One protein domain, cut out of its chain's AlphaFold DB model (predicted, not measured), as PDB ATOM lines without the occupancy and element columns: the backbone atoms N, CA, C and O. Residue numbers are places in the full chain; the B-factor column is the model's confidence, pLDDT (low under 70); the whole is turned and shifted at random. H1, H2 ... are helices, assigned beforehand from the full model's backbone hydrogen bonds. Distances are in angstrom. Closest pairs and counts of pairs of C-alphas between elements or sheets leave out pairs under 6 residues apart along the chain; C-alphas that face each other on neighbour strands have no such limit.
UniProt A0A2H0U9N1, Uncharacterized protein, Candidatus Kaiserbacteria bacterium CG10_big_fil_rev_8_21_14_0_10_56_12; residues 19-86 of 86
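What this domain is: This is residues 19 to 86 of the 86 residues of an uncharacterized protein of Candidatus Kaiserbacteria bacterium CG10_big_fil_rev_8_21_14_0_10_56_12 (UniProt A0A2H0U9N1). This is an open, strung-out chain of three separate helices with no common core: H1 lies at one end of the long axis, H3 at the other, and H2 between them. H1 runs mainly across the long axis and H2 slants along it, while the link of residues 40 to 54 runs on past the end of H1 and folds back toward H2 in a deep loop, whose residues 43 to 48 stick out. The printed part has 68 residues with three named helices, in the order H1, H2, H3, and no named strand, and its class is all helix. The whole is extended, with a radius of gyration of the C-alphas of 19.8 A, and flat, spanning 54 by 40 by 19 A.

Where its parts are: Begin with the longest helix, H1, residues 24 to 39. Find C-alpha 24 at (49.148, -44.916, -40.799); from there H1 runs 22.4 A to C-alpha 39 at (33.401, -53.563, -54.246). Next look at residues 55 to 67, which are H2, 18.2 A long from first to last C-alpha. Then come to H3, residues 74 to 84, 15.5 A long, which ends with C-alpha 84 at (13.147, -19.060, -34.528).

How they stand to each other: Starting from H1, you find that it touches no helix. H1 and H2 are apart, with no C-alpha of the one within 8 A of the other. By the same test H2 and H3 are apart, and so are H1 and H3. Look along H1 at residues 28 to 34: they stand free, with no C-alpha 8 or more residues away along the chain within 10 A. Residues 71 to 86, of which 74 to 84 belong to H3, stand free too. In the backbones of H1, H2 and H3 every O i to N i+4 pair is within hydrogen-bond range.

The domain as a whole: The two C-alphas farthest apart are those of Lys 42 and Lys 86, 54.9 A from each other. From the first printed C-alpha, that of Asp 19, to the last, that of Lys 86, it is 50.6 A. The printed part has no cut, and Lys 86 is the chain's last residue. Follow the 15 residues from 40 to 54 between H1 and H2: they form a long link, and their C-alphas lie 4 to 23 A from the mean of all C-alphas. The link from H2 to H3 has 6 residues and is short. Read the B-factor column for the model's confidence: the mean pLDDT of the printed part is 93.2, and one residue, Lys 86, is under 70.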
ATOM      1  N   ASP A  19      50.144 -46.243 -35.940       94.88
ATOM      2  CA  ASP A  19      51.600 -46.392 -35.954       94.88
ATOM      3  C   ASP A  19      52.065 -47.587 -35.106       94.88
ATOM      4  O   ASP A  19      53.085 -48.203 -35.412       94.88
ATOM      5  N   LEU A  20      51.238 -48.033 -34.151       94.44
ATOM      6  CA  LEU A  20      51.437 -49.289 -33.417       94.44
ATOM      7  C   LEU A  20      51.164 -50.545 -34.265       94.44
ATOM      8  O   LEU A  20      51.543 -51.646 -33.869       94.44
ATOM      9  N   LEU A  21      50.505 -50.402 -35.421       90.31
ATOM     10  CA  LEU A  21      50.067 -51.502 -36.294       90.31
ATOM     11  C   LEU A  21      50.810 -51.545 -37.640       90.31
ATOM     12  O   LEU A  21      50.363 -52.208 -38.576       90.31
ATOM     13  N   GLY A  22      51.945 -50.850 -37.749       87.94
ATOM     14  CA  GLY A  22      52.760 -50.811 -38.971       87.94
ATOM     15  C   GLY A  22      52.680 -49.499 -39.751       87.94
ATOM     16  O   GLY A  22      53.168 -49.435 -40.879       87.94
ATOM     17  N   GLY A  23      52.102 -48.451 -39.160       94.81
ATOM     18  CA  GLY A  23      52.102 -47.102 -39.715       94.81
ATOM     19  C   GLY A  23      50.779 -46.719 -40.369       94.81
ATOM     20  O   GLY A  23      50.180 -47.507 -41.108       94.81
ATOM     21  N   ALA A  24      50.364 -45.463 -40.188       94.19
ATOM     22  CA  ALA A  24      49.148 -44.916 -40.799       94.19
ATOM     23  C   ALA A  24      49.056 -45.156 -42.318       94.19
ATOM     24  O   ALA A  24      47.990 -45.495 -42.839       94.19
ATOM     25  N   SER A  25      50.176 -45.029 -43.041       95.44
ATOM     26  CA  SER A  25      50.204 -45.250 -44.492       95.44
ATOM     27  C   SER A  25      49.931 -46.707 -44.865       95.44
ATOM     28  O   SER A  25      49.164 -46.957 -45.792       95.44
ATOM     29  N   ALA A  26      50.533 -47.666 -44.159       94.88
ATOM     30  CA  ALA A  26      50.358 -49.086 -44.453       94.88
ATOM     31  C   ALA A  26      48.924 -49.536 -44.148       94.88
ATOM     32  O   ALA A  26      48.299 -50.205 -44.975       94.88
ATOM     33  N   VAL A  27      48.373 -49.092 -43.010       95.31
ATOM     34  CA  VAL A  27      46.972 -49.337 -42.639       95.31
ATOM     35  C   VAL A  27      46.035 -48.768 -43.702       95.31
ATOM     36  O   VAL A  27      45.162 -49.482 -44.193       95.31
ATOM     37  N   LYS A  28      46.247 -47.516 -44.126       95.25
ATOM     38  CA  LYS A  28      45.438 -46.879 -45.172       95.25
ATOM     39  C   LYS A  28      45.480 -47.671 -46.478       95.25
ATOM     40  O   LYS A  28      44.424 -48.006 -47.003       95.25
ATOM     41  N   THR A  29      46.668 -48.014 -46.980       96.19
ATOM     42  CA  THR A  29      46.814 -48.789 -48.222       96.19
ATOM     43  C   THR A  29      46.132 -50.154 -48.124       96.19
ATOM     44  O   THR A  29      45.395 -50.529 -49.036       96.19
ATOM     45  N   GLY A  30      46.327 -50.880 -47.019       95.69
ATOM     46  CA  GLY A  30      45.707 -52.189 -46.811       95.69
ATOM     47  C   GLY A  30      44.179 -52.119 -46.772       95.69
ATOM     48  O   GLY A  30      43.505 -52.897 -47.450       95.69
ATOM     49  N   VAL A  31      43.625 -51.146 -46.043       94.38
ATOM     50  CA  VAL A  31      42.173 -50.918 -45.971       94.38
ATOM     51  C   VAL A  31      41.612 -50.517 -47.336       94.38
ATOM     52  O   VAL A  31      40.589 -51.062 -47.747       94.38
ATOM     53  N   THR A  32      42.284 -49.634 -48.082       95.38
ATOM     54  CA  THR A  32      41.863 -49.251 -49.439       95.38
ATOM     55  C   THR A  32      41.795 -50.462 -50.369       95.38
ATOM     56  O   THR A  32      40.761 -50.691 -50.992       95.38
ATOM     57  N   GLN A  33      42.834 -51.300 -50.402       96.81
ATOM     58  CA  GLN A  33      42.843 -52.512 -51.232       96.81
ATOM     59  C   GLN A  33      41.750 -53.510 -50.830       96.81
ATOM     60  O   GLN A  33      41.167 -54.186 -51.680       96.81
ATOM     61  N   MET A  34      41.461 -53.630 -49.531       96.19
ATOM     62  CA  MET A  34      40.362 -54.463 -49.043       96.19
ATOM     63  C   MET A  34      39.010 -53.945 -49.550       96.19
ATOM     64  O   MET A  34      38.214 -54.728 -50.066       96.19
ATOM     65  N   ILE A  35      38.768 -52.636 -49.440       95.25
ATOM     66  CA  ILE A  35      37.540 -51.990 -49.920       95.25
ATOM     67  C   ILE A  35      37.357 -52.219 -51.423       95.25
ATOM     68  O   ILE A  35      36.273 -52.606 -51.860       95.25
ATOM     69  N   GLU A  36      38.414 -52.038 -52.216       94.44
ATOM     70  CA  GLU A  36      38.385 -52.274 -53.663       94.44
ATOM     71  C   GLU A  36      37.984 -53.714 -53.997       94.44
ATOM     72  O   GLU A  36      37.115 -53.937 -54.842       94.44
ATOM     73  N   LYS A  37      38.547 -54.697 -53.283       94.88
ATOM     74  CA  LYS A  37      38.186 -56.111 -53.454       94.88
ATOM     75  C   LYS A  37      36.720 -56.370 -53.129       94.88
ATOM     76  O   LYS A  37      36.050 -57.036 -53.912       94.88
ATOM     77  N   VAL A  38      36.215 -55.837 -52.013       93.62
ATOM     78  CA  VAL A  38      34.802 -55.977 -51.610       93.62
ATOM     79  C   VAL A  38      33.881 -55.411 -52.689       93.62
ATOM     80  O   VAL A  38      32.934 -56.073 -53.112       93.62
ATOM     81  N   LYS A  39      34.190 -54.218 -53.198       92.12
ATOM     82  CA  LYS A  39      33.401 -53.563 -54.246       92.12
ATOM     83  C   LYS A  39      33.440 -54.280 -55.592       92.12
ATOM     84  O   LYS A  39      32.466 -54.213 -56.339       92.12
ATOM     85  N   ALA A  40      34.541 -54.963 -55.893       92.00
ATOM     86  CA  ALA A  40      34.711 -55.742 -57.113       92.00
ATOM     87  C   ALA A  40      34.034 -57.126 -57.061       92.00
ATOM     88  O   ALA A  40      34.022 -57.837 -58.067       92.00
ATOM     89  N   THR A  41      33.477 -57.536 -55.915       93.31
ATOM     90  CA  THR A  41      32.801 -58.834 -55.804       93.31
ATOM     91  C   THR A  41      31.543 -58.919 -56.673       93.31
ATOM     92  O   THR A  41      30.915 -57.919 -57.034       93.31
ATOM     93  N   LYS A  42      31.165 -60.154 -57.031       92.38
ATOM     94  CA  LYS A  42      29.957 -60.410 -57.817       92.38
ATOM     95  C   LYS A  42      28.730 -59.923 -57.046       92.38
ATOM     96  O   LYS A  42      28.423 -60.422 -55.967       92.38
ATOM     97  N   LYS A  43      28.008 -58.985 -57.650       92.94
ATOM     98  CA  LYS A  43      26.740 -58.473 -57.128       92.94
ATOM     99  C   LYS A  43      25.666 -59.562 -57.200       92.94
ATOM    100  O   LYS A  43      25.663 -60.381 -58.124       92.94
ATOM    101  N   LEU A  44      24.747 -59.551 -56.241       90.75
ATOM    102  CA  LEU A  44      23.517 -60.335 -56.333       90.75
ATOM    103  C   LEU A  44      22.608 -59.771 -57.440       90.75
ATOM    104  O   LEU A  44      22.748 -58.594 -57.793       90.75
ATOM    105  N   PRO A  45      21.675 -60.579 -57.981       90.56
ATOM    106  CA  PRO A  45      20.610 -60.063 -58.834       90.56
ATOM    107  C   PRO A  45      19.922 -58.863 -58.165       90.56
ATOM    108  O   PRO A  45      19.756 -58.846 -56.947       90.56
ATOM    109  N   ASP A  46      19.600 -57.840 -58.955       92.19
ATOM    110  CA  ASP A  46      18.931 -56.596 -58.532       92.19
ATOM    111  C   ASP A  46      19.736 -55.636 -57.632       92.19
ATOM    112  O   ASP A  46      19.303 -54.510 -57.369       92.19
ATOM    113  N   VAL A  47      20.961 -55.994 -57.234       89.62
ATOM    114  CA  VAL A  47      21.865 -55.074 -56.528       89.62
ATOM    115  C   VAL A  47      22.632 -54.208 -57.534       89.62
ATOM    116  O   VAL A  47      23.549 -54.670 -58.213       89.62
ATOM    117  N   LYS A  48      22.289 -52.912 -57.606       87.50
ATOM    118  CA  LYS A  48      22.935 -51.940 -58.515       87.50
ATOM    119  C   LYS A  48      24.418 -51.721 -58.193       87.50
ATOM    120  O   LYS A  48      25.269 -51.741 -59.086       87.50
ATOM    121  N   GLU A  49      24.744 -51.528 -56.920       88.50
ATOM    122  CA  GLU A  49      26.105 -51.272 -56.444       88.50
ATOM    123  C   GLU A  49      26.329 -51.836 -55.038       88.50
ATOM    124  O   GLU A  49      25.395 -51.933 -54.243       88.50
ATOM    125  N   ILE A  50      27.580 -52.202 -54.752       90.38
ATOM    126  CA  ILE A  50      28.050 -52.531 -53.405       90.38
ATOM    127  C   ILE A  50      28.683 -51.257 -52.852       90.38
ATOM    128  O   ILE A  50      29.620 -50.722 -53.444       90.38
ATOM    129  N   LEU A  51      28.149 -50.769 -51.737       91.75
ATOM    130  CA  LEU A  51      28.644 -49.586 -51.042       91.75
ATOM    131  C   LEU A  51      29.287 -49.996 -49.725       91.75
ATOM    132  O   LEU A  51      28.816 -50.927 -49.069       91.75
ATOM    133  N   MET A  52      30.329 -49.273 -49.329       94.06
ATOM    134  CA  MET A  52      30.838 -49.369 -47.964       94.06
ATOM    135  C   MET A  52      29.886 -48.651 -46.997       94.06
ATOM    136  O   MET A  52      29.117 -47.774 -47.416       94.06
ATOM    137  N   PRO A  53      29.932 -48.981 -45.692       90.25
ATOM    138  CA  PRO A  53      29.354 -48.120 -44.665       90.25
ATOM    139  C   PRO A  53      29.843 -46.677 -44.858       90.25
ATOM    140  O   PRO A  53      30.948 -46.483 -45.349       90.25
ATOM    141  N   SER A  54      29.011 -45.700 -44.495       91.38
ATOM    142  CA  SER A  54      29.164 -44.251 -44.743       91.38
ATOM    143  C   SER A  54      28.980 -43.765 -46.183       91.38
ATOM    144  O   SER A  54      28.369 -42.716 -46.355       91.38
ATOM    145  N   GLU A  55      29.359 -44.515 -47.224       93.81
ATOM    146  CA  GLU A  55      29.432 -43.961 -48.594       93.81
ATOM    147  C   GLU A  55      28.117 -43.394 -49.134       93.81
ATOM    148  O   GLU A  55      28.113 -42.433 -49.903       93.81
ATOM    149  N   ARG A  56      26.974 -43.967 -48.743       93.00
ATOM    150  CA  ARG A  56      25.666 -43.396 -49.098       93.00
ATOM    151  C   ARG A  56      25.464 -42.015 -48.460       93.00
ATOM    152  O   ARG A  56      24.985 -41.108 -49.134       93.00
ATOM    153  N   GLY A  57      25.826 -41.868 -47.187       92.50
ATOM    154  CA  GLY A  57      25.774 -40.596 -46.466       92.50
ATOM    155  C   GLY A  57      26.804 -39.596 -46.990       92.50
ATOM    156  O   GLY A  57      26.485 -38.421 -47.124       92.50
ATOM    157  N   ASP A  58      27.988 -40.064 -47.389       94.81
ATOM    158  CA  ASP A  58      29.023 -39.223 -48.000       94.81
ATOM    159  C   ASP A  58      28.546 -38.656 -49.346       94.81
ATOM    160  O   ASP A  58      28.712 -37.467 -49.616       94.81
ATOM    161  N   LYS A  59      27.871 -39.479 -50.168       93.81
ATOM    162  CA  LYS A  59      27.223 -39.025 -51.413       93.81
ATOM    163  C   LYS A  59      26.167 -37.947 -51.137       93.81
ATOM    164  O   LYS A  59      26.171 -36.925 -51.816       93.81
ATOM    165  N   MET A  60      25.295 -38.155 -50.148       93.75
ATOM    166  CA  MET A  60      24.258 -37.184 -49.767       93.75
ATOM    167  C   MET A  60      24.864 -35.880 -49.230       93.75
ATOM    168  O   MET A  60      24.467 -34.795 -49.639       93.75
ATOM    169  N   THR A  61      25.873 -35.977 -48.364       95.12
ATOM    170  CA  THR A  61      26.577 -34.816 -47.799       95.12
ATOM    171  C   THR A  61      27.246 -34.006 -48.900       95.12
ATOM    172  O   THR A  61      27.136 -32.786 -48.923       95.12
ATOM    173  N   LYS A  62      27.890 -34.678 -49.859       95.00
ATOM    174  CA  LYS A  62      28.475 -34.008 -51.017       95.00
ATOM    175  C   LYS A  62      27.417 -33.270 -51.843       95.00
ATOM    176  O   LYS A  62      27.647 -32.127 -52.203       95.00
ATOM    177  N   GLN A  63      26.263 -33.887 -52.097       94.69
ATOM    178  CA  GLN A  63      25.165 -33.236 -52.824       94.69
ATOM    179  C   GLN A  63      24.681 -31.967 -52.120       94.69
ATOM    180  O   GLN A  63      24.522 -30.950 -52.779       94.69
ATOM    181  N   VAL A  64      24.508 -32.022 -50.798       96.56
ATOM    182  CA  VAL A  64      24.140 -30.864 -49.967       96.56
ATOM    183  C   VAL A  64      25.184 -29.750 -50.053       96.56
ATOM    184  O   VAL A  64      24.841 -28.579 -50.180       96.56
ATOM    185  N   LEU A  65      26.469 -30.101 -49.967       96.56
ATOM    186  CA  LEU A  65      27.553 -29.122 -50.046       96.56
ATOM    187  C   LEU A  65      27.647 -28.489 -51.439       96.56
ATOM    188  O   LEU A  65      27.886 -27.289 -51.541       96.56
ATOM    189  N   ASP A  66      27.437 -29.282 -52.491       96.56
ATOM    190  CA  ASP A  66      27.483 -28.825 -53.881       96.56
ATOM    191  C   ASP A  66      26.260 -27.949 -54.234       96.56
ATOM    192  O   ASP A  66      26.399 -26.992 -54.997       96.56
ATOM    193  N   SER A  67      25.070 -28.245 -53.693       96.44
ATOM    194  CA  SER A  67      23.851 -27.448 -53.908       96.44
ATOM    195  C   SER A  67      23.768 -26.209 -53.012       96.44
ATOM    196  O   SER A  67      23.118 -25.236 -53.381       96.44
ATOM    197  N   GLY A  68      24.396 -26.244 -51.832       96.94
ATOM    198  CA  GLY A  68      24.199 -25.245 -50.778       96.94
ATOM    199  C   GLY A  68      22.837 -25.348 -50.081       96.94
ATOM    200  O   GLY A  68      22.483 -24.472 -49.295       96.94
ATOM    201  N   GLU A  69      22.077 -26.410 -50.351       94.69
ATOM    202  CA  GLU A  69      20.708 -26.608 -49.878       94.69
ATOM    203  C   GLU A  69      20.558 -27.984 -49.217       94.69
ATOM    204  O   GLU A  69      21.090 -28.988 -49.696       94.69
ATOM    205  N   ILE A  70      19.798 -28.041 -48.120       94.62
ATOM    206  CA  ILE A  70      19.444 -29.289 -47.434       94.62
ATOM    207  C   ILE A  70      17.960 -29.546 -47.651       94.62
ATOM    208  O   ILE A  70      17.123 -28.717 -47.297       94.62
ATOM    209  N   GLU A  71      17.635 -30.719 -48.187       92.50
ATOM    210  CA  GLU A  71      16.253 -31.172 -48.267       92.50
ATOM    211  C   GLU A  71      15.729 -31.485 -46.859       92.50
ATOM    212  O   GLU A  71      16.296 -32.301 -46.127       92.50
ATOM    213  N   ILE A  72      14.642 -30.821 -46.481       94.19
ATOM    214  CA  ILE A  72      13.970 -30.993 -45.196       94.19
ATOM    215  C   ILE A  72      12.477 -31.199 -45.421       94.19
ATOM    216  O   ILE A  72      11.877 -30.641 -46.339       94.19
ATOM    217  N   GLU A  73      11.870 -32.006 -44.558       96.12
ATOM    218  CA  GLU A  73      10.432 -32.240 -44.593       96.12
ATOM    219  C   GLU A  73       9.670 -30.960 -44.194       96.12
ATOM    220  O   GLU A  73      10.129 -30.170 -43.365       96.12
ATOM    221  N   VAL A  74       8.510 -30.724 -44.816       95.69
ATOM    222  CA  VAL A  74       7.775 -29.454 -44.705       95.69
ATOM    223  C   VAL A  74       7.317 -29.173 -43.273       95.69
ATOM    224  O   VAL A  74       7.371 -28.025 -42.828       95.69
ATOM    225  N   ASN A  75       6.888 -30.189 -42.521       95.94
ATOM    226  CA  ASN A  75       6.500 -29.997 -41.125       95.94
ATOM    227  C   ASN A  75       7.714 -29.657 -40.259       95.94
ATOM    228  O   ASN A  75       7.622 -28.720 -39.468       95.94
ATOM    229  N   LEU A  76       8.859 -30.317 -40.473       95.06
ATOM    230  CA  LEU A  76      10.112 -29.956 -39.798       95.06
ATOM    231  C   LEU A  76      10.502 -28.498 -40.085       95.06
ATOM    232  O   LEU A  76      10.824 -27.754 -39.160       95.06
ATOM    233  N   TYR A  77      10.419 -28.054 -41.343       95.06
ATOM    234  CA  TYR A  77      10.691 -26.658 -41.701       95.06
ATOM    235  C   TYR A  77       9.762 -25.677 -40.972       95.06
ATOM    236  O   TYR A  77      10.211 -24.676 -40.407       95.06
ATOM    237  N   ASN A  78       8.463 -25.981 -40.941       95.94
ATOM    238  CA  ASN A  78       7.472 -25.157 -40.255       95.94
ATOM    239  C   ASN A  78       7.721 -25.088 -38.739       95.94
ATOM    240  O   ASN A  78       7.524 -24.035 -38.132       95.94
ATOM    241  N   GLU A  79       8.148 -26.188 -38.117       95.69
ATOM    242  CA  GLU A  79       8.509 -26.223 -36.697       95.69
ATOM    243  C   GLU A  79       9.777 -25.423 -36.398       95.69
ATOM    244  O   GLU A  79       9.789 -24.638 -35.449       95.69
ATOM    245  N   LEU A  80      10.809 -25.543 -37.237       94.62
ATOM    246  CA  LEU A  80      12.034 -24.749 -37.112       94.62
ATOM    247  C   LEU A  80      11.745 -23.248 -37.223       94.62
ATOM    248  O   LEU A  80      12.250 -22.461 -36.423       94.62
ATOM    249  N   LYS A  81      10.868 -22.849 -38.153       95.00
ATOM    250  CA  LYS A  81      10.454 -21.450 -38.298       95.00
ATOM    251  C   LYS A  81       9.759 -20.928 -37.037       95.00
ATOM    252  O   LYS A  81      10.127 -19.869 -36.535       95.00
ATOM    253  N   LYS A  82       8.833 -21.702 -36.458       95.44
ATOM    254  CA  LYS A  82       8.184 -21.351 -35.180       95.44
ATOM    255  C   LYS A  82       9.190 -21.235 -34.034       95.44
ATOM    256  O   LYS A  82       9.026 -20.384 -33.167       95.44
ATOM    257  N   ALA A  83      10.204 -22.100 -34.003       94.38
ATOM    258  CA  ALA A  83      11.245 -22.058 -32.981       94.38
ATOM    259  C   ALA A  83      12.131 -20.806 -33.095       94.38
ATOM    260  O   ALA A  83      12.570 -20.304 -32.069       94.38
ATOM    261  N   SER A  84      12.354 -20.283 -34.308       91.25
ATOM    262  CA  SER A  84      13.147 -19.060 -34.528       91.25
ATOM    263  C   SER A  84      12.443 -17.751 -34.149       91.25
ATOM    264  O   SER A  84      13.102 -16.728 -34.013       91.25
ATOM    265  N   GLU A  85      11.117 -17.771 -33.998       85.69
ATOM    266  CA  GLU A  85      10.300 -16.596 -33.652       85.69
ATOM    267  C   GLU A  85      10.123 -16.415 -32.128       85.69
ATOM    268  O   GLU A  85       9.490 -15.450 -31.697       85.69
ATOM    269  N   LYS A  86      10.657 -17.341 -31.320       57.28
ATOM    270  CA  LYS A  86      10.709 -17.252 -29.852       57.28
ATOM    271  C   LYS A  86      11.989 -16.576 -29.380       57.28
ATOM    272  O   LYS A  86      11.888 -15.831 -28.382       57.28
TER     273      LYS A  86